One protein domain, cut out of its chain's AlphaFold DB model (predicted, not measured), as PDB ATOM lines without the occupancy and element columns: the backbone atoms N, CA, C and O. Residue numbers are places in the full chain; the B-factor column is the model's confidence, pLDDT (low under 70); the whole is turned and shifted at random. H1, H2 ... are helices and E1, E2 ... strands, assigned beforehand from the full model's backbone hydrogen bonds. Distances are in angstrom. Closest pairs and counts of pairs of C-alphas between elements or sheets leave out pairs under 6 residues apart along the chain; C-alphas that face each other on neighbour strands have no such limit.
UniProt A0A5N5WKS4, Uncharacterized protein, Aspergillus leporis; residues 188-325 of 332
ATOM      1  N   ASN A 188     105.708 108.089 171.846       39.12
ATOM      2  CA  ASN A 188     105.410 109.498 171.647       39.12
ATOM      3  C   ASN A 188     106.688 110.180 171.144       39.12
ATOM      4  O   ASN A 188     107.638 110.307 171.910       39.12
ATOM      5  N   SER A 189     106.654 110.585 169.870       40.97
ATOM      6  CA  SER A 189     107.609 111.436 169.138       40.97
ATOM      7  C   SER A 189     109.072 110.984 169.014       40.97
ATOM      8  O   SER A 189     109.655 110.381 169.907       40.97
ATOM      9  N   ASP A 190     109.680 111.349 167.884       50.75
ATOM     10  CA  ASP A 190     111.129 111.488 167.750       50.75
ATOM     11  C   ASP A 190     111.678 112.346 168.901       50.75
ATOM     12  O   ASP A 190     111.136 113.414 169.194       50.75
ATOM     13  N   TYR A 191     112.731 111.881 169.575       64.12
ATOM     14  CA  TYR A 191     113.326 112.600 170.701       64.12
ATOM     15  C   TYR A 191     114.396 113.564 170.195       64.12
ATOM     16  O   TYR A 191     115.504 113.154 169.844       64.12
ATOM     17  N   TYR A 192     114.078 114.855 170.178       78.38
ATOM     18  CA  TYR A 192     115.049 115.896 169.865       78.38
ATOM     19  C   TYR A 192     115.714 116.412 171.141       78.38
ATOM     20  O   TYR A 192     115.068 116.637 172.163       78.38
ATOM     21  N   ALA A 193     117.028 116.627 171.068       87.38
ATOM     22  CA  ALA A 193     117.738 117.347 172.114       87.38
ATOM     23  C   ALA A 193     117.518 118.856 171.938       87.38
ATOM     24  O   ALA A 193     117.837 119.407 170.876       87.38
ATOM     25  N   TRP A 194     117.029 119.522 172.983       91.94
ATOM     26  CA  TRP A 194     116.710 120.951 172.998       91.94
ATOM     27  C   TRP A 194     117.513 121.696 174.067       91.94
ATOM     28  O   TRP A 194     118.021 121.065 174.993       91.94
ATOM     29  N   PRO A 195     117.652 123.032 173.955       96.12
ATOM     30  CA  PRO A 195     118.215 123.838 175.030       96.12
ATOM     31  C   PRO A 195     117.383 123.719 176.315       96.12
ATOM     32  O   PRO A 195     116.193 124.043 176.303       96.12
ATOM     33  N   LEU A 196     118.011 123.297 177.414       95.44
ATOM     34  CA  LEU A 196     117.434 123.305 178.757       95.44
ATOM     35  C   LEU A 196     118.127 124.386 179.590       95.44
ATOM     36  O   LEU A 196     119.347 124.398 179.744       95.44
ATOM     37  N   LEU A 197     117.340 125.340 180.076       96.81
ATOM     38  CA  LEU A 197     117.782 126.461 180.888       96.81
ATOM     39  C   LEU A 197     117.744 126.048 182.354       96.81
ATOM     40  O   LEU A 197     116.674 125.781 182.906       96.81
ATOM     41  N   HIS A 198     118.909 126.052 182.983       96.44
ATOM     42  CA  HIS A 198     119.072 125.729 184.390       96.44
ATOM     43  C   HIS A 198     119.153 126.990 185.248       96.44
ATOM     44  O   HIS A 198     119.410 128.110 184.782       96.44
ATOM     45  N   LYS A 199     119.010 126.785 186.557       94.19
ATOM     46  CA  LYS A 199     119.330 127.790 187.570       94.19
ATOM     47  C   LYS A 199     120.709 128.412 187.314       94.19
ATOM     48  O   LYS A 199     121.684 127.725 187.028       94.19
ATOM     49  N   GLY A 200     120.797 129.733 187.463       86.44
ATOM     50  CA  GLY A 200     122.051 130.475 187.293       86.44
ATOM     51  C   GLY A 200     122.408 130.802 185.841       86.44
ATOM     52  O   GLY A 200     123.460 131.387 185.610       86.44
ATOM     53  N   GLY A 201     121.536 130.481 184.876       83.50
ATOM     54  CA  GLY A 201     121.718 130.837 183.465       83.50
ATOM     55  C   GLY A 201     122.590 129.861 182.673       83.50
ATOM     56  O   GLY A 201     122.934 130.148 181.530       83.50
ATOM     57  N   HIS A 202     122.942 128.714 183.261       90.50
ATOM     58  CA  HIS A 202     123.587 127.621 182.539       90.50
ATOM     59  C   HIS A 202     122.599 126.971 181.558       90.50
ATOM     60  O   HIS A 202     121.417 126.833 181.873       90.50
ATOM     61  N   ILE A 203     123.082 126.564 180.381       96.50
ATOM     62  CA  ILE A 203     122.264 125.956 179.326       96.50
ATOM     63  C   ILE A 203     122.910 124.642 178.890       96.50
ATOM     64  O   ILE A 203     124.052 124.652 178.428       96.50
ATOM     65  N   THR A 204     122.184 123.529 178.990       96.88
ATOM     66  CA  THR A 204     122.561 122.257 178.349       96.88
ATOM     67  C   THR A 204     121.766 122.054 177.065       96.88
ATOM     68  O   THR A 204     120.804 122.768 176.775       96.88
ATOM     69  N   ARG A 205     122.178 121.065 176.269       95.62
ATOM     70  CA  ARG A 205     121.383 120.550 175.157       95.62
ATOM     71  C   ARG A 205     121.174 119.059 175.358       95.62
ATOM     72  O   ARG A 205     122.118 118.287 175.215       95.62
ATOM     73  N   GLU A 206     119.949 118.664 175.661       88.50
ATOM     74  CA  GLU A 206     119.611 117.281 175.998       88.50
ATOM     75  C   GLU A 206     118.161 116.954 175.646       88.50
ATOM     76  O   GLU A 206     117.373 117.841 175.306       88.50
ATOM     77  N   ILE A 207     117.810 115.667 175.686       83.50
ATOM     78  CA  ILE A 207     116.404 115.259 175.632       83.50
ATOM     79  C   ILE A 207     115.760 115.767 176.923       83.50
ATOM     80  O   ILE A 207     116.122 115.337 178.014       83.50
ATOM     81  N   VAL A 208     114.831 116.714 176.803       82.06
ATOM     82  CA  VAL A 208     114.225 117.358 177.970       82.06
ATOM     83  C   VAL A 208     113.258 116.392 178.645       82.06
ATOM     84  O   VAL A 208     112.257 115.970 178.063       82.06
ATOM     85  N   HIS A 209     113.547 116.062 179.902       77.00
ATOM     86  CA  HIS A 209     112.706 115.207 180.727       77.00
ATOM     87  C   HIS A 209     111.840 116.040 181.676       77.00
ATOM     88  O   HIS A 209     112.281 117.033 182.252       77.00
ATOM     89  N   SER A 210     110.591 115.612 181.869       77.56
ATOM     90  CA  SER A 210     109.713 116.230 182.861       77.56
ATOM     91  C   SER A 210     110.155 115.843 184.272       77.56
ATOM     92  O   SER A 210     110.212 114.659 184.601       77.56
ATOM     93  N   VAL A 211     110.385 116.843 185.121       79.75
ATOM     94  CA  VAL A 211     110.592 116.678 186.574       79.75
ATOM     95  C   VAL A 211     109.277 116.731 187.360       79.75
ATOM     96  O   VAL A 211     109.274 116.701 188.588       79.75
ATOM     97  N   ARG A 212     108.137 116.839 186.663       73.44
ATOM     98  CA  ARG A 212     106.826 116.999 187.291       73.44
ATOM     99  C   ARG A 212     106.473 115.778 188.136       73.44
ATOM    100  O   ARG A 212     106.363 114.668 187.621       73.44
ATOM    101  N   VAL A 213     106.199 116.014 189.413       74.19
ATOM    102  CA  VAL A 213     105.652 114.992 190.310       74.19
ATOM    103  C   VAL A 213     104.153 114.780 190.055       74.19
ATOM    104  O   VAL A 213     103.464 115.718 189.633       74.19
ATOM    105  N   PRO A 214     103.611 113.571 190.301       64.75
ATOM    106  CA  PRO A 214     102.175 113.333 190.237       64.75
ATOM    107  C   PRO A 214     101.411 114.346 191.096       64.75
ATOM    108  O   PRO A 214     101.613 114.435 192.304       64.75
ATOM    109  N   SER A 215     100.527 115.114 190.462       61.91
ATOM    110  CA  SER A 215      99.706 116.127 191.123       61.91
ATOM    111  C   SER A 215      98.231 115.826 190.879       61.91
ATOM    112  O   SER A 215      97.802 115.792 189.723       61.91
ATOM    113  N   TYR A 216      97.452 115.637 191.943       56.88
ATOM    114  CA  TYR A 216      95.997 115.538 191.850       56.88
ATOM    115  C   TYR A 216      95.394 116.945 191.853       56.88
ATOM    116  O   TYR A 216      95.547 117.682 192.822       56.88
ATOM    117  N   MET A 217      94.723 117.322 190.763       59.50
ATOM    118  CA  MET A 217      94.100 118.647 190.613       59.50
ATOM    119  C   MET A 217      92.727 118.746 191.306       59.50
ATOM    120  O   MET A 217      92.089 119.792 191.236       59.50
ATOM    121  N   GLY A 218      92.276 117.683 191.982       60.28
ATOM    122  CA  GLY A 218      90.925 117.583 192.537       60.28
ATOM    123  C   GLY A 218      89.943 116.883 191.596       60.28
ATOM    124  O   GLY A 218      90.224 116.673 190.415       60.28
ATOM    125  N   ASP A 219      88.787 116.503 192.141       60.81
ATOM    126  CA  ASP A 219      87.626 116.084 191.361       60.81
ATOM    127  C   ASP A 219      86.825 117.332 190.984       60.81
ATOM    128  O   ASP A 219      86.456 118.133 191.844       60.81
ATOM    129  N   PHE A 220      86.572 117.499 189.690       64.38
ATOM    130  CA  PHE A 220      85.776 118.599 189.164       64.38
ATOM    131  C   PHE A 220      84.331 118.189 188.860       64.38
ATOM    132  O   PHE A 220      83.565 119.038 188.416       64.38
ATOM    133  N   ALA A 221      83.923 116.938 189.102       64.56
ATOM    134  CA  ALA A 221      82.595 116.424 188.761       64.56
ATOM    135  C   ALA A 221      81.447 117.210 189.417       64.56
ATOM    136  O   ALA A 221      80.376 117.355 188.830       64.56
ATOM    137  N   ASN A 222      81.669 117.769 190.610       64.25
ATOM    138  CA  ASN A 222      80.693 118.616 191.303       64.25
ATOM    139  C   ASN A 222      80.727 120.094 190.863       64.25
ATOM    140  O   ASN A 222      79.926 120.901 191.339       64.25
ATOM    141  N   ASN A 223      81.641 120.475 189.970       58.62
ATOM    142  CA  ASN A 223      81.768 121.829 189.465       58.62
ATOM    143  C   ASN A 223      80.991 121.952 188.154       58.62
ATOM    144  O   ASN A 223      81.397 121.428 187.127       58.62
ATOM    145  N   PHE A 224      79.899 122.711 188.148       53.00
ATOM    146  CA  PHE A 224      79.081 122.888 186.946       53.00
ATOM    147  C   PHE A 224      79.846 123.457 185.731       53.00
ATOM    148  O   PHE A 224      79.450 123.201 184.600       53.00
ATOM    149  N   LYS A 225      80.931 124.221 185.942       51.38
ATOM    150  CA  LYS A 225      81.767 124.779 184.863       51.38
ATOM    151  C   LYS A 225      82.869 123.824 184.386       51.38
ATOM    152  O   LYS A 225      83.213 123.870 183.212       51.38
ATOM    153  N   ASN A 226      83.409 122.985 185.274       52.47
ATOM    154  CA  ASN A 226      84.588 122.146 184.992       52.47
ATOM    155  C   ASN A 226      84.283 120.635 184.932       52.47
ATOM    156  O   ASN A 226      85.078 119.872 184.398       52.47
ATOM    157  N   GLY A 227      83.147 120.200 185.478       44.47
ATOM    158  CA  GLY A 227      82.647 118.820 185.490       44.47
ATOM    159  C   GLY A 227      81.562 118.544 184.453       44.47
ATOM    160  O   GLY A 227      81.231 117.388 184.204       44.47
ATOM    161  N   ALA A 228      81.022 119.589 183.820       50.62
ATOM    162  CA  ALA A 228      80.104 119.489 182.693       50.62
ATOM    163  C   ALA A 228      80.425 120.573 181.655       50.62
ATOM    164  O   ALA A 228      80.557 121.751 181.984       50.62
ATOM    165  N   ILE A 229      80.523 120.191 180.380       50.38
ATOM    166  CA  ILE A 229      80.713 121.149 179.287       50.38
ATOM    167  C   ILE A 229      79.345 121.742 178.930       50.38
ATOM    168  O   ILE A 229      78.555 121.126 178.216       50.38
ATOM    169  N   LYS A 230      79.050 122.954 179.416       46.41
ATOM    170  CA  LYS A 230      77.864 123.713 178.986       46.41
ATOM    171  C   LYS A 230      78.146 124.387 177.642       46.41
ATOM    172  O   LYS A 230      78.745 125.458 177.589       46.41
ATOM    173  N   THR A 231      77.689 123.771 176.560       44.62
ATOM    174  CA  THR A 231      77.888 124.260 175.190       44.62
ATOM    175  C   THR A 231      76.618 124.092 174.346       44.62
ATOM    176  O   THR A 231      75.706 123.362 174.731       44.62
ATOM    177  N   THR A 232      76.535 124.784 173.210       44.00
ATOM    178  CA  THR A 232      75.545 124.505 172.154       44.00
ATOM    179  C   THR A 232      76.171 123.582 171.110       44.00
ATOM    180  O   THR A 232      77.388 123.434 171.077       44.00
ATOM    181  N   VAL A 233      75.371 122.967 170.233       44.88
ATOM    182  CA  VAL A 233      75.912 122.142 169.134       44.88
ATOM    183  C   VAL A 233      76.860 122.967 168.261       44.88
ATOM    184  O   VAL A 233      77.975 122.536 168.000       44.88
ATOM    185  N   THR A 234      76.464 124.186 167.899       44.88
ATOM    186  CA  THR A 234      77.301 125.120 167.135       44.88
ATOM    187  C   THR A 234      78.585 125.472 167.886       44.88
ATOM    188  O   THR A 234      79.663 125.288 167.341       44.88
ATOM    189  N   ARG A 235      78.501 125.839 169.172       46.62
ATOM    190  CA  ARG A 235      79.678 126.172 169.993       46.62
ATOM    191  C   ARG A 235      80.605 124.971 170.216       46.62
ATOM    192  O   ARG A 235      81.815 125.128 170.308       46.62
ATOM    193  N   PHE A 236      80.059 123.759 170.306       49.94
ATOM    194  CA  PHE A 236      80.848 122.528 170.354       49.94
ATOM    195  C   PHE A 236      81.576 122.286 169.029       49.94
ATOM    196  O   PHE A 236      82.762 121.975 169.042       49.94
ATOM    197  N   LEU A 237      80.890 122.451 167.896       49.88
ATOM    198  CA  LEU A 237      81.490 122.305 166.571       49.88
ATOM    199  C   LEU A 237      82.539 123.390 166.275       49.88
ATOM    200  O   LEU A 237      83.527 123.107 165.614       49.88
ATOM    201  N   GLU A 238      82.359 124.597 166.809       49.31
ATOM    202  CA  GLU A 238      83.300 125.715 166.675       49.31
ATOM    203  C   GLU A 238      84.556 125.540 167.543       49.31
ATOM    204  O   GLU A 238      85.667 125.704 167.048       49.31
ATOM    205  N   ILE A 239      84.391 125.191 168.827       47.00
ATOM    206  CA  ILE A 239      85.474 125.259 169.831       47.00
ATOM    207  C   ILE A 239      86.113 123.894 170.098       47.00
ATOM    208  O   ILE A 239      87.286 123.801 170.466       47.00
ATOM    209  N   LEU A 240      85.336 122.813 169.975       50.47
ATOM    210  CA  LEU A 240      85.719 121.482 170.452       50.47
ATOM    211  C   LEU A 240      85.844 120.429 169.345       50.47
ATOM    212  O   LEU A 240      86.484 119.401 169.578       50.47
ATOM    213  N   ALA A 241      85.284 120.658 168.156       48.38
ATOM    214  CA  ALA A 241      85.356 119.677 167.081       48.38
ATOM    215  C   ALA A 241      86.698 119.723 166.337       48.38
ATOM    216  O   ALA A 241      87.195 120.765 165.924       48.38
ATOM    217  N   THR A 242      87.259 118.536 166.135       51.25
ATOM    218  CA  THR A 242      88.371 118.256 165.227       51.25
ATOM    219  C   THR A 242      88.007 116.993 164.447       51.25
ATOM    220  O   THR A 242      87.412 116.072 165.018       51.25
ATOM    221  N   SER A 243      88.286 116.943 163.142       46.72
ATOM    222  CA  SER A 243      87.997 115.749 162.348       46.72
ATOM    223  C   SER A 243      89.006 114.645 162.673       46.72
ATOM    224  O   SER A 243      90.201 114.867 162.892       46.72
ATOM    225  N   TYR A 244      88.504 113.414 162.737       42.84
ATOM    226  CA  TYR A 244      89.284 112.233 163.080       42.84
ATOM    227  C   TYR A 244      89.230 111.246 161.917       42.84
ATOM    228  O   TYR A 244      88.144 110.830 161.514       42.84
ATOM    229  N   SER A 245      90.386 110.851 161.381       37.38
ATOM    230  CA  SER A 245      90.468 109.722 160.449       37.38
ATOM    231  C   SER A 245      90.856 108.455 161.212       37.38
ATOM    232  O   SER A 245      91.408 108.524 162.311       37.38
ATOM    233  N   LEU A 246      90.605 107.276 160.634       27.78
ATOM    234  CA  LEU A 246      90.956 105.971 161.219       27.78
ATOM    235  C   LEU A 246      92.426 105.859 161.696       27.78
ATOM    236  O   LEU A 246      92.719 104.972 162.497       27.78
ATOM    237  N   MET A 247      93.316 106.772 161.281       34.34
ATOM    238  CA  MET A 247      94.738 106.813 161.641       34.34
ATOM    239  C   MET A 247      95.183 108.022 162.498       34.34
ATOM    240  O   MET A 247      96.340 108.039 162.907       34.34
ATOM    241  N   GLY A 248      94.331 109.007 162.826       42.69
ATOM    242  CA  GLY A 248      94.758 110.146 163.664       42.69
ATOM    243  C   GLY A 248      93.856 111.389 163.652       42.69
ATOM    244  O   GLY A 248      92.873 111.455 162.913       42.69
ATOM    245  N   ILE A 249      94.207 112.377 164.490       46.50
ATOM    246  CA  ILE A 249      93.584 113.714 164.525       46.50
ATOM    247  C   ILE A 249      94.026 114.489 163.274       46.50
ATOM    248  O   ILE A 249      95.226 114.611 163.028       46.50
ATOM    249  N   GLN A 250      93.085 115.014 162.485       48.94
ATOM    250  CA  GLN A 250      93.395 115.943 161.395       48.94
ATOM    251  C   GLN A 250      93.533 117.337 161.974       48.94
ATOM    252  O   GLN A 250      92.562 118.060 162.182       48.94
ATOM    253  N   TRP A 251      94.761 117.708 162.272       49.41
ATOM    254  CA  TRP A 251      95.022 118.913 163.025       49.41
ATOM    255  C   TRP A 251      94.569 120.187 162.309       49.41
ATOM    256  O   TRP A 251      94.046 121.090 162.949       49.41
ATOM    257  N   ASN A 252      94.699 120.236 160.984       51.31
ATOM    258  CA  ASN A 252      94.287 121.371 160.161       51.31
ATOM    259  C   ASN A 252      92.761 121.548 160.055       51.31
ATOM    260  O   ASN A 252      92.332 122.522 159.449       51.31
ATOM    261  N   SER A 253      91.948 120.651 160.620       39.66
ATOM    262  CA  SER A 253      90.477 120.711 160.545       39.66
ATOM    263  C   SER A 253      89.830 121.747 161.461       39.66
ATOM    264  O   SER A 253      88.685 122.147 161.251       39.66
ATOM    265  N   SER A 254      90.578 122.201 162.464       44.00
ATOM    266  CA  SER A 254      90.234 123.336 163.307       44.00
ATOM    267  C   SER A 254      91.343 124.382 163.177       44.00
ATOM    268  O   SER A 254      92.489 124.058 162.863       44.00
ATOM    269  N   MET A 255      91.000 125.651 163.368       46.12
ATOM    270  CA  MET A 255      91.950 126.770 163.354       46.12
ATOM    271  C   MET A 255      92.594 127.048 164.707       46.12
ATOM    272  O   MET A 255      93.657 127.657 164.786       46.12
ATOM    273  N   THR A 256      91.918 126.614 165.764       44.88
ATOM    274  CA  THR A 256      92.333 126.743 167.153       44.88
ATOM    275  C   THR A 256      93.085 125.534 167.699       44.88
ATOM    276  O   THR A 256      93.117 125.367 168.905       44.88
ATOM    277  N   PRO A 257      93.723 124.659 166.913       47.75
ATOM    278  CA  PRO A 257      94.859 123.908 167.394       47.75
ATOM    279  C   PRO A 257      96.092 124.617 166.841       47.75
ATOM    280  O   PRO A 257      96.253 124.667 165.620       47.75
ATOM    281  N   PRO A 258      97.049 125.056 167.685       45.34
ATOM    282  CA  PRO A 258      98.340 125.534 167.174       45.34
ATOM    283  C   PRO A 258      99.048 124.426 166.388       45.34
ATOM    284  O   PRO A 258      99.960 124.653 165.612       45.34
ATOM    285  N   VAL A 259      98.534 123.214 166.556       40.88
ATOM    286  CA  VAL A 259      98.966 121.961 166.013       40.88
ATOM    287  C   VAL A 259      98.305 121.556 164.700       40.88
ATOM    288  O   VAL A 259      98.880 120.768 163.955       40.88
ATOM    289  N   GLY A 260      97.185 122.187 164.339       36.44
ATOM    290  CA  GLY A 260      96.728 122.283 162.948       36.44
ATOM    291  C   GLY A 260      97.625 123.136 162.084       36.44
ATOM    292  O   GLY A 260      97.621 122.989 160.866       36.44
ATOM    293  N   ASN A 261      98.442 123.924 162.775       43.12
ATOM    294  CA  ASN A 261      99.602 124.627 162.280       43.12
ATOM    295  C   ASN A 261     100.925 123.939 162.728       43.12
ATOM    296  O   ASN A 261     101.978 124.380 162.279       43.12
ATOM    297  N   SER A 262     100.878 122.849 163.545       32.81
ATOM    298  CA  SER A 262     101.649 121.555 163.503       32.81
ATOM    299  C   SER A 262     101.839 120.702 164.786       32.81
ATOM    300  O   SER A 262     101.957 121.254 165.869       32.81
ATOM    301  N   PRO A 263     102.003 119.353 164.732       29.50
ATOM    302  CA  PRO A 263     101.225 118.483 165.624       29.50
ATOM    303  C   PRO A 263     101.817 117.716 166.831       29.50
ATOM    304  O   PRO A 263     102.781 116.983 166.656       29.50
ATOM    305  N   GLY A 264     101.106 117.694 167.990       27.67
ATOM    306  CA  GLY A 264     101.025 116.570 168.980       27.67
ATOM    307  C   GLY A 264     101.346 116.785 170.497       27.67
ATOM    308  O   GLY A 264     102.478 117.136 170.779       27.67
ATOM    309  N   HIS A 265     100.359 116.540 171.412       33.94
ATOM    310  CA  HIS A 265     100.210 116.297 172.910       33.94
ATOM    311  C   HIS A 265     101.033 116.952 174.088       33.94
ATOM    312  O   HIS A 265     102.180 116.611 174.219       33.94
ATOM    313  N   ARG A 266     100.393 117.613 175.100       44.28
ATOM    314  CA  ARG A 266     100.890 118.343 176.340       44.28
ATOM    315  C   ARG A 266     101.767 119.604 176.149       44.28
ATOM    316  O   ARG A 266     102.644 119.620 175.309       44.28
ATOM    317  N   GLU A 267     101.518 120.670 176.922       54.31
ATOM    318  CA  GLU A 267     101.978 122.064 176.667       54.31
ATOM    319  C   GLU A 267     103.478 122.223 176.326       54.31
ATOM    320  O   GLU A 267     103.835 122.921 175.372       54.31
ATOM    321  N   TYR A 268     104.367 121.470 176.986       51.41
ATOM    322  CA  TYR A 268     105.796 121.465 176.640       51.41
ATOM    323  C   TYR A 268     106.100 120.791 175.285       51.41
ATOM    324  O   TYR A 268     106.883 121.311 174.495       51.41
ATOM    325  N   LEU A 269     105.462 119.663 174.964       54.16
ATOM    326  CA  LEU A 269     105.594 119.005 173.655       54.16
ATOM    327  C   LEU A 269     104.939 119.849 172.558       54.16
ATOM    328  O   LEU A 269     105.348 119.777 171.405       54.16
ATOM    329  N   ASN A 270     103.971 120.702 172.905       68.44
ATOM    330  CA  ASN A 270     103.326 121.576 171.929       68.44
ATOM    331  C   ASN A 270     104.332 122.576 171.407       68.44
ATOM    332  O   ASN A 270     104.394 122.848 170.218       68.44
ATOM    333  N   THR A 271     105.164 123.065 172.320       75.88
ATOM    334  CA  THR A 271     106.238 123.998 172.018       75.88
ATOM    335  C   THR A 271     107.226 123.390 171.017       75.88
ATOM    336  O   THR A 271     107.604 124.066 170.063       75.88
ATOM    337  N   GLU A 272     107.582 122.105 171.152       76.00
ATOM    338  CA  GLU A 272     108.395 121.403 170.143       76.00
ATOM    339  C   GLU A 272     107.695 121.365 168.779       76.00
ATOM    340  O   GLU A 272     108.303 121.671 167.755       76.00
ATOM    341  N   LYS A 273     106.414 120.994 168.748       73.50
ATOM    342  CA  LYS A 273     105.669 120.816 167.495       73.50
ATOM    343  C   LYS A 273     105.400 122.133 166.774       73.50
ATOM    344  O   LYS A 273     105.581 122.193 165.560       73.50
ATOM    345  N   ILE A 274     105.094 123.192 167.525       73.94
ATOM    346  CA  ILE A 274     105.051 124.575 167.039       73.94
ATOM    347  C   ILE A 274     106.412 124.953 166.452       73.94
ATOM    348  O   ILE A 274     106.488 125.463 165.333       73.94
ATOM    349  N   TYR A 275     107.503 124.677 167.177       83.06
ATOM    350  CA  TYR A 275     108.838 125.025 166.710       83.06
ATOM    351  C   TYR A 275     109.189 124.315 165.409       83.06
ATOM    352  O   TYR A 275     109.628 124.992 164.488       83.06
ATOM    353  N   LEU A 276     108.991 122.996 165.306       81.75
ATOM    354  CA  LEU A 276     109.381 122.192 164.137       81.75
ATOM    355  C   LEU A 276     108.675 122.606 162.845       81.75
ATOM    356  O   LEU A 276     109.177 122.343 161.756       81.75
ATOM    357  N   ALA A 277     107.541 123.272 162.966       74.00
ATOM    358  CA  ALA A 277     106.701 123.617 161.839       74.00
ATOM    359  C   ALA A 277     106.568 125.087 161.517       74.00
ATOM    360  O   ALA A 277     106.021 125.439 160.479       74.00
ATOM    361  N   SER A 278     107.029 125.948 162.416       76.69
ATOM    362  CA  SER A 278     107.106 127.364 162.116       76.69
ATOM    363  C   SER A 278     107.931 127.566 160.839       76.69
ATOM    364  O   SER A 278     109.080 127.140 160.766       76.69
ATOM    365  N   ASP A 279     107.390 128.254 159.840       78.25
ATOM    366  CA  ASP A 279     108.156 128.611 158.638       78.25
ATOM    367  C   ASP A 279     109.115 129.795 158.881       78.25
ATOM    368  O   ASP A 279     109.883 130.187 157.995       78.25
ATOM    369  N   SER A 280     109.120 130.361 160.096       82.44
ATOM    370  CA  SER A 280     110.032 131.444 160.455       82.44
ATOM    371  C   SER A 280     111.487 130.984 160.379       82.44
ATOM    372  O   SER A 280     111.904 130.002 161.000       82.44
ATOM    373  N   LYS A 281     112.293 131.759 159.648       84.38
ATOM    374  CA  LYS A 281     113.751 131.586 159.590       84.38
ATOM    375  C   LYS A 281     114.444 132.100 160.852       84.38
ATOM    376  O   LYS A 281     115.535 131.634 161.161       84.38
ATOM    377  N   ASP A 282     113.816 133.035 161.564       86.56
ATOM    378  CA  ASP A 282     114.304 133.573 162.831       86.56
ATOM    379  C   ASP A 282     113.422 133.064 163.977       86.56
ATOM    380  O   ASP A 282     112.444 133.696 164.380       86.56
ATOM    381  N   ARG A 283     113.732 131.854 164.449       89.69
ATOM    382  CA  ARG A 283     113.000 131.154 165.512       89.69
ATOM    383  C   ARG A 283     113.965 130.544 166.517       89.69
ATOM    384  O   ARG A 283     115.101 130.213 166.188       89.69
ATOM    385  N   SER A 284     113.494 130.368 167.744       91.75
ATOM    386  CA  SER A 284     114.225 129.687 168.811       91.75
ATOM    387  C   SER A 284     113.266 128.908 169.698       91.75
ATOM    388  O   SER A 284     112.075 129.209 169.753       91.75
ATOM    389  N   ILE A 285     113.809 127.912 170.387       92.44
ATOM    390  CA  ILE A 285     113.123 127.109 171.392       92.44
ATOM    391  C   ILE A 285     114.073 126.879 172.564       92.44
ATOM    392  O   ILE A 285     115.264 126.620 172.373       92.44
ATOM    393  N   ALA A 286     113.536 126.970 173.774       93.25
ATOM    394  CA  ALA A 286     114.224 126.620 175.003       93.25
ATOM    395  C   ALA A 286     113.203 126.134 176.036       93.25
ATOM    396  O   ALA A 286     112.055 126.577 176.042       93.25
ATOM    397  N   PHE A 287     113.642 125.244 176.918       93.38
ATOM    398  CA  PHE A 287     112.865 124.722 178.037       93.38
ATOM    399  C   PHE A 287     113.479 125.210 179.341       93.38
ATOM    400  O   PHE A 287     114.690 125.365 179.413       93.38
ATOM    401  N   VAL A 288     112.678 125.453 180.376       94.94
ATOM    402  CA  VAL A 288     113.188 125.911 181.678       94.94
ATOM    403  C   VAL A 288     113.022 124.787 182.685       94.94
ATOM    404  O   VAL A 288     111.905 124.331 182.935       94.94
ATOM    405  N   GLU A 289     114.133 124.331 183.252       94.19
ATOM    406  CA  GLU A 289     114.123 123.248 184.227       94.19
ATOM    407  C   GLU A 289     113.325 123.656 185.473       94.19
ATOM    408  O   GLU A 289     113.510 124.742 186.024       94.19
ATOM    409  N   GLY A 290     112.400 122.793 185.901       91.62
ATOM    410  CA  GLY A 290     111.592 123.022 187.099       91.62
ATOM    411  C   GLY A 290     110.515 124.102 186.983       91.62
ATOM    412  O   GLY A 290     109.840 124.374 187.978       91.62
ATOM    413  N   ALA A 291     110.319 124.718 185.814       92.50
ATOM    414  CA  ALA A 291     109.204 125.636 185.601       92.50
ATOM    415  C   ALA A 291     107.879 124.861 185.537       92.50
ATOM    416  O   ALA A 291     107.791 123.808 184.904       92.50
ATOM    417  N   GLN A 292     106.838 125.383 186.187       87.31
ATOM    418  CA  GLN A 292     105.465 124.908 185.988       87.31
ATOM    419  C   GLN A 292     104.691 125.839 185.054       87.31
ATOM    420  O   GLN A 292     105.240 126.824 184.568       87.31
ATOM    421  N   HIS A 293     103.406 125.546 184.852       86.25
ATOM    422  CA  HIS A 293     102.551 126.239 183.890       86.25
ATOM    423  C   HIS A 293     102.638 127.769 183.967       86.25
ATOM    424  O   HIS A 293     102.919 128.440 182.987       86.25
ATOM    425  N   MET A 294     102.536 128.336 185.173       88.25
ATOM    426  CA  MET A 294     102.615 129.787 185.386       88.25
ATOM    427  C   MET A 294     104.052 130.341 185.388       88.25
ATOM    428  O   MET A 294     104.292 131.434 185.904       88.25
ATOM    429  N   ILE A 295     105.019 129.598 184.834       91.12
ATOM    430  CA  ILE A 295     106.451 129.925 184.698       91.12
ATOM    431  C   ILE A 295     107.198 129.974 186.045       91.12
ATOM    432  O   ILE A 295     108.428 130.001 186.091       91.12
ATOM    433  N   ASN A 296     106.489 129.973 187.170       93.00
ATOM    434  CA  ASN A 296     107.068 129.940 188.505       93.00
ATOM    435  C   ASN A 296     107.607 128.549 188.861       93.00
ATOM    436  O   ASN A 296     107.247 127.536 188.260       93.00
ATOM    437  N   THR A 297     108.479 128.509 189.860       95.25
ATOM    438  CA  THR A 297     109.207 127.294 190.211       95.25
ATOM    439  C   THR A 297     108.268 126.242 190.789       95.25
ATOM    440  O   THR A 297     107.490 126.522 191.707       95.25
ATOM    441  N   CYS A 298     108.353 125.011 190.285       91.50
ATOM    442  CA  CYS A 298     107.684 123.860 190.873       91.50
ATOM    443  C   CYS A 298     108.443 123.394 192.124       91.50
ATOM    444  O   CYS A 298     109.249 122.471 192.060       91.50
ATOM    445  N   ALA A 299     108.158 123.997 193.281       94.06
ATOM    446  CA  ALA A 299     108.782 123.597 194.547       94.06
ATOM    447  C   ALA A 299     108.544 122.109 194.885       94.06
ATOM    448  O   ALA A 299     109.422 121.437 195.409       94.06
ATOM    449  N   ALA A 300     107.373 121.565 194.536       88.56
ATOM    450  CA  ALA A 300     107.057 120.150 194.749       88.56
ATOM    451  C   ALA A 300     107.864 119.191 193.854       88.56
ATOM    452  O   ALA A 300     107.902 117.995 194.123       88.56
ATOM    453  N   CYS A 301     108.470 119.703 192.780       88.50
ATOM    454  CA  CYS A 301     109.312 118.931 191.875       88.50
ATOM    455  C   CYS A 301     110.775 118.878 192.345       88.50
ATOM    456  O   CYS A 301     111.561 118.127 191.772       88.50
ATOM    457  N   GLU A 302     111.151 119.686 193.342       94.56
ATOM    458  CA  GLU A 302     112.521 119.771 193.840       94.56
ATOM    459  C   GLU A 302     112.864 118.579 194.747       94.56
ATOM    460  O   GLU A 302     112.110 118.209 195.649       94.56
ATOM    461  N   LYS A 303     114.051 118.004 194.557       94.31
ATOM    462  CA  LYS A 303     114.666 117.017 195.457       94.31
ATOM    463  C   LYS A 303     115.214 117.669 196.722       94.31
ATOM    464  O   LYS A 303     115.318 117.018 197.759       94.31
ATOM    465  N   TYR A 304     115.598 118.939 196.629       96.19
ATOM    466  CA  TYR A 304     116.064 119.760 197.741       96.19
ATOM    467  C   TYR A 304     115.655 121.225 197.527       96.19
ATOM    468  O   TYR A 304     115.610 121.673 196.382       96.19
ATOM    469  N   PRO A 305     115.386 122.000 198.597       96.94
ATOM    470  CA  PRO A 305     114.881 123.363 198.460       96.94
ATOM    471  C   PRO A 305     115.764 124.257 197.579       96.94
ATOM    472  O   PRO A 305     116.958 124.427 197.838       96.94
ATOM    473  N   GLY A 306     115.156 124.869 196.566       96.38
ATOM    474  CA  GLY A 306     115.807 125.794 195.647       96.38
ATOM    475  C   GLY A 306     116.668 125.135 194.568       96.38
ATOM    476  O   GLY A 306     117.508 125.840 193.993       96.38
ATOM    477  N   GLU A 307     116.500 123.834 194.301       96.75
ATOM    478  CA  GLU A 307     117.139 123.103 193.193       96.75
ATOM    479  C   GLU A 307     117.028 123.875 191.871       96.75
ATOM    480  O   GLU A 307     118.046 124.142 191.231       96.75
ATOM    481  N   PHE A 308     115.832 124.356 191.524       96.38
ATOM    482  CA  PHE A 308     115.586 125.018 190.235       96.38
ATOM    483  C   PHE A 308     115.694 126.552 190.294       96.38
ATOM    484  O   PHE A 308     115.791 127.225 189.267       96.38
ATOM    485  N   GLY A 309     115.751 127.132 191.497       96.31
ATOM    486  CA  GLY A 309     115.893 128.577 191.689       96.31
ATOM    487  C   GLY A 309     114.660 129.365 191.235       96.31
ATOM    488  O   GLY A 309     113.540 128.904 191.408       96.31
ATOM    489  N   ASP A 310     114.853 130.575 190.701       96.38
ATOM    490  CA  ASP A 310     113.770 131.424 190.181       96.38
ATOM    491  C   ASP A 310     113.584 131.184 188.676       96.38
ATOM    492  O   ASP A 310     114.262 131.788 187.837       96.38
ATOM    493  N   THR A 311     112.657 130.295 188.327       95.75
ATOM    494  CA  THR A 311     112.384 129.932 186.930       95.75
ATOM    495  C   THR A 311     111.717 131.065 186.153       95.75
ATOM    496  O   THR A 311     111.911 131.173 184.943       95.75
ATOM    497  N   THR A 312     110.994 131.965 186.830       95.50
ATOM    498  CA  THR A 312     110.413 133.166 186.216       95.50
ATOM    499  C   THR A 312     111.519 134.101 185.749       95.50
ATOM    500  O   THR A 312     111.527 134.532 184.594       95.50
ATOM    501  N   LYS A 313     112.513 134.356 186.605       95.12
ATOM    502  CA  LYS A 313     113.707 135.112 186.227       95.12
ATOM    503  C   LYS A 313     114.466 134.430 185.091       95.12
ATOM    504  O   LYS A 313     114.758 135.110 184.113       95.12
ATOM    505  N   THR A 314     114.749 133.129 185.191       95.69
ATOM    506  CA  THR A 314     115.472 132.372 184.149       95.69
ATOM    507  C   THR A 314     114.778 132.472 182.791       95.69
ATOM    508  O   THR A 314     115.421 132.771 181.786       95.69
ATOM    509  N   THR A 315     113.454 132.298 182.767       94.62
ATOM    510  CA  THR A 315     112.645 132.374 181.544       94.62
ATOM    511  C   THR A 315     112.736 133.755 180.900       94.62
ATOM    512  O   THR A 315     113.087 133.880 179.727       94.62
ATOM    513  N   TYR A 316     112.461 134.812 181.668       95.19
ATOM    514  CA  TYR A 316     112.433 136.165 181.117       95.19
ATOM    515  C   TYR A 316     113.823 136.741 180.836       95.19
ATOM    516  O   TYR A 316     113.947 137.583 179.950       95.19
ATOM    517  N   ASP A 317     114.868 136.292 181.538       94.94
ATOM    518  CA  ASP A 317     116.257 136.610 181.186       94.94
ATOM    519  C   ASP A 317     116.610 136.050 179.816       94.94
ATOM    520  O   ASP A 317     117.160 136.772 178.991       94.94
ATOM    521  N   HIS A 318     116.259 134.790 179.552       93.94
ATOM    522  CA  HIS A 318     116.509 134.182 178.251       93.94
ATOM    523  C   HIS A 318     115.711 134.868 177.138       93.94
ATOM    524  O   HIS A 318     116.281 135.196 176.101       93.94
ATOM    525  N   MET A 319     114.419 135.144 177.363       92.06
ATOM    526  CA  MET A 319     113.582 135.868 176.398       92.06
ATOM    527  C   MET A 319     114.154 137.250 176.077       92.06
ATOM    528  O   MET A 319     114.314 137.587 174.908       92.06
ATOM    529  N   ALA A 320     114.501 138.033 177.101       91.62
ATOM    530  CA  ALA A 320     115.100 139.349 176.913       91.62
ATOM    531  C   ALA A 320     116.443 139.263 176.191       91.62
ATOM    532  O   ALA A 320     116.654 139.970 175.213       91.62
ATOM    533  N   ALA A 321     117.329 138.360 176.621       91.44
ATOM    534  CA  ALA A 321     118.627 138.174 175.989       91.44
ATOM    535  C   ALA A 321     118.488 137.791 174.514       91.44
ATOM    536  O   ALA A 321     119.272 138.270 173.702       91.44
ATOM    537  N   TRP A 322     117.501 136.960 174.165       89.00
ATOM    538  CA  TRP A 322     117.201 136.592 172.786       89.00
ATOM    539  C   TRP A 322     116.676 137.788 171.989       89.00
ATOM    540  O   TRP A 322     117.266 138.122 170.965       89.00
ATOM    541  N   LEU A 323     115.636 138.474 172.478       86.56
ATOM    542  CA  LEU A 323     115.037 139.642 171.816       86.56
ATOM    543  C   LEU A 323     116.044 140.785 171.615       86.56
ATOM    544  O   LEU A 323     115.994 141.466 170.594       86.56
ATOM    545  N   SER A 324     116.986 140.950 172.547       86.44
ATOM    546  CA  SER A 324     118.006 142.001 172.522       86.44
ATOM    547  C   SER A 324     119.210 141.715 171.605       86.44
ATOM    548  O   SER A 324     120.147 142.512 171.552       86.44
ATOM    549  N   GLN A 325     119.248 140.588 170.881       86.19
ATOM    550  CA  GLN A 325     120.399 140.268 170.027       86.19
ATOM    551  C   GLN A 325     120.494 141.198 168.810       86.19
ATOM    552  O   GLN A 325     119.565 141.319 168.009       86.19
TER     553      GLN A 325
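What this domain is: This is residues 188 to 325 of the 332 residues of an uncharacterized protein of Aspergillus leporis (UniProt A0A5N5WKS4). This loose domain has little regular structure: at one end stand the hairpin of E1 and E2 and H3, while residues 208 to 266, with H1 far out, make a wide loop back to H2 near the middle. The 138 printed residues hold E1, E2, H1, H2, H3 in order, a mixed class with only 41 residues in named elements. The radius of gyration of the C-alphas is 18.2 A; the spans are 50 by 42 by 28 A.

How they stand to each other: E1, residues 193 to 197, and E2, residues 203 to 207, form an antiparallel hairpin; N 194 and O 206 are 2.9 A apart. The closest C-alphas of E1 and H3, residues 311 to 323, are Leu 197 and Thr 314, 7.1 A. H1, residues 233 to 239, and H2, residues 267 to 277, are apart. Every O i to N i+4 pair is within hydrogen-bond range in H1 and H3, 6 of 7 in H2.

Where its parts are: E1 and E2 each measure 12.7 A, H1 10.1 A, H2 15.6 A, H3 18.2 A. C-alpha 193 is at (117.738, 117.347, 172.114), C-alpha 323 at (115.037, 139.642, 171.816).

The domain as a whole: The printed part has no cut. Links E2 to H1, H1 to H2 and H2 to H3 are long. Residues 188 to 191 and 214 to 270 have pLDDT under 70.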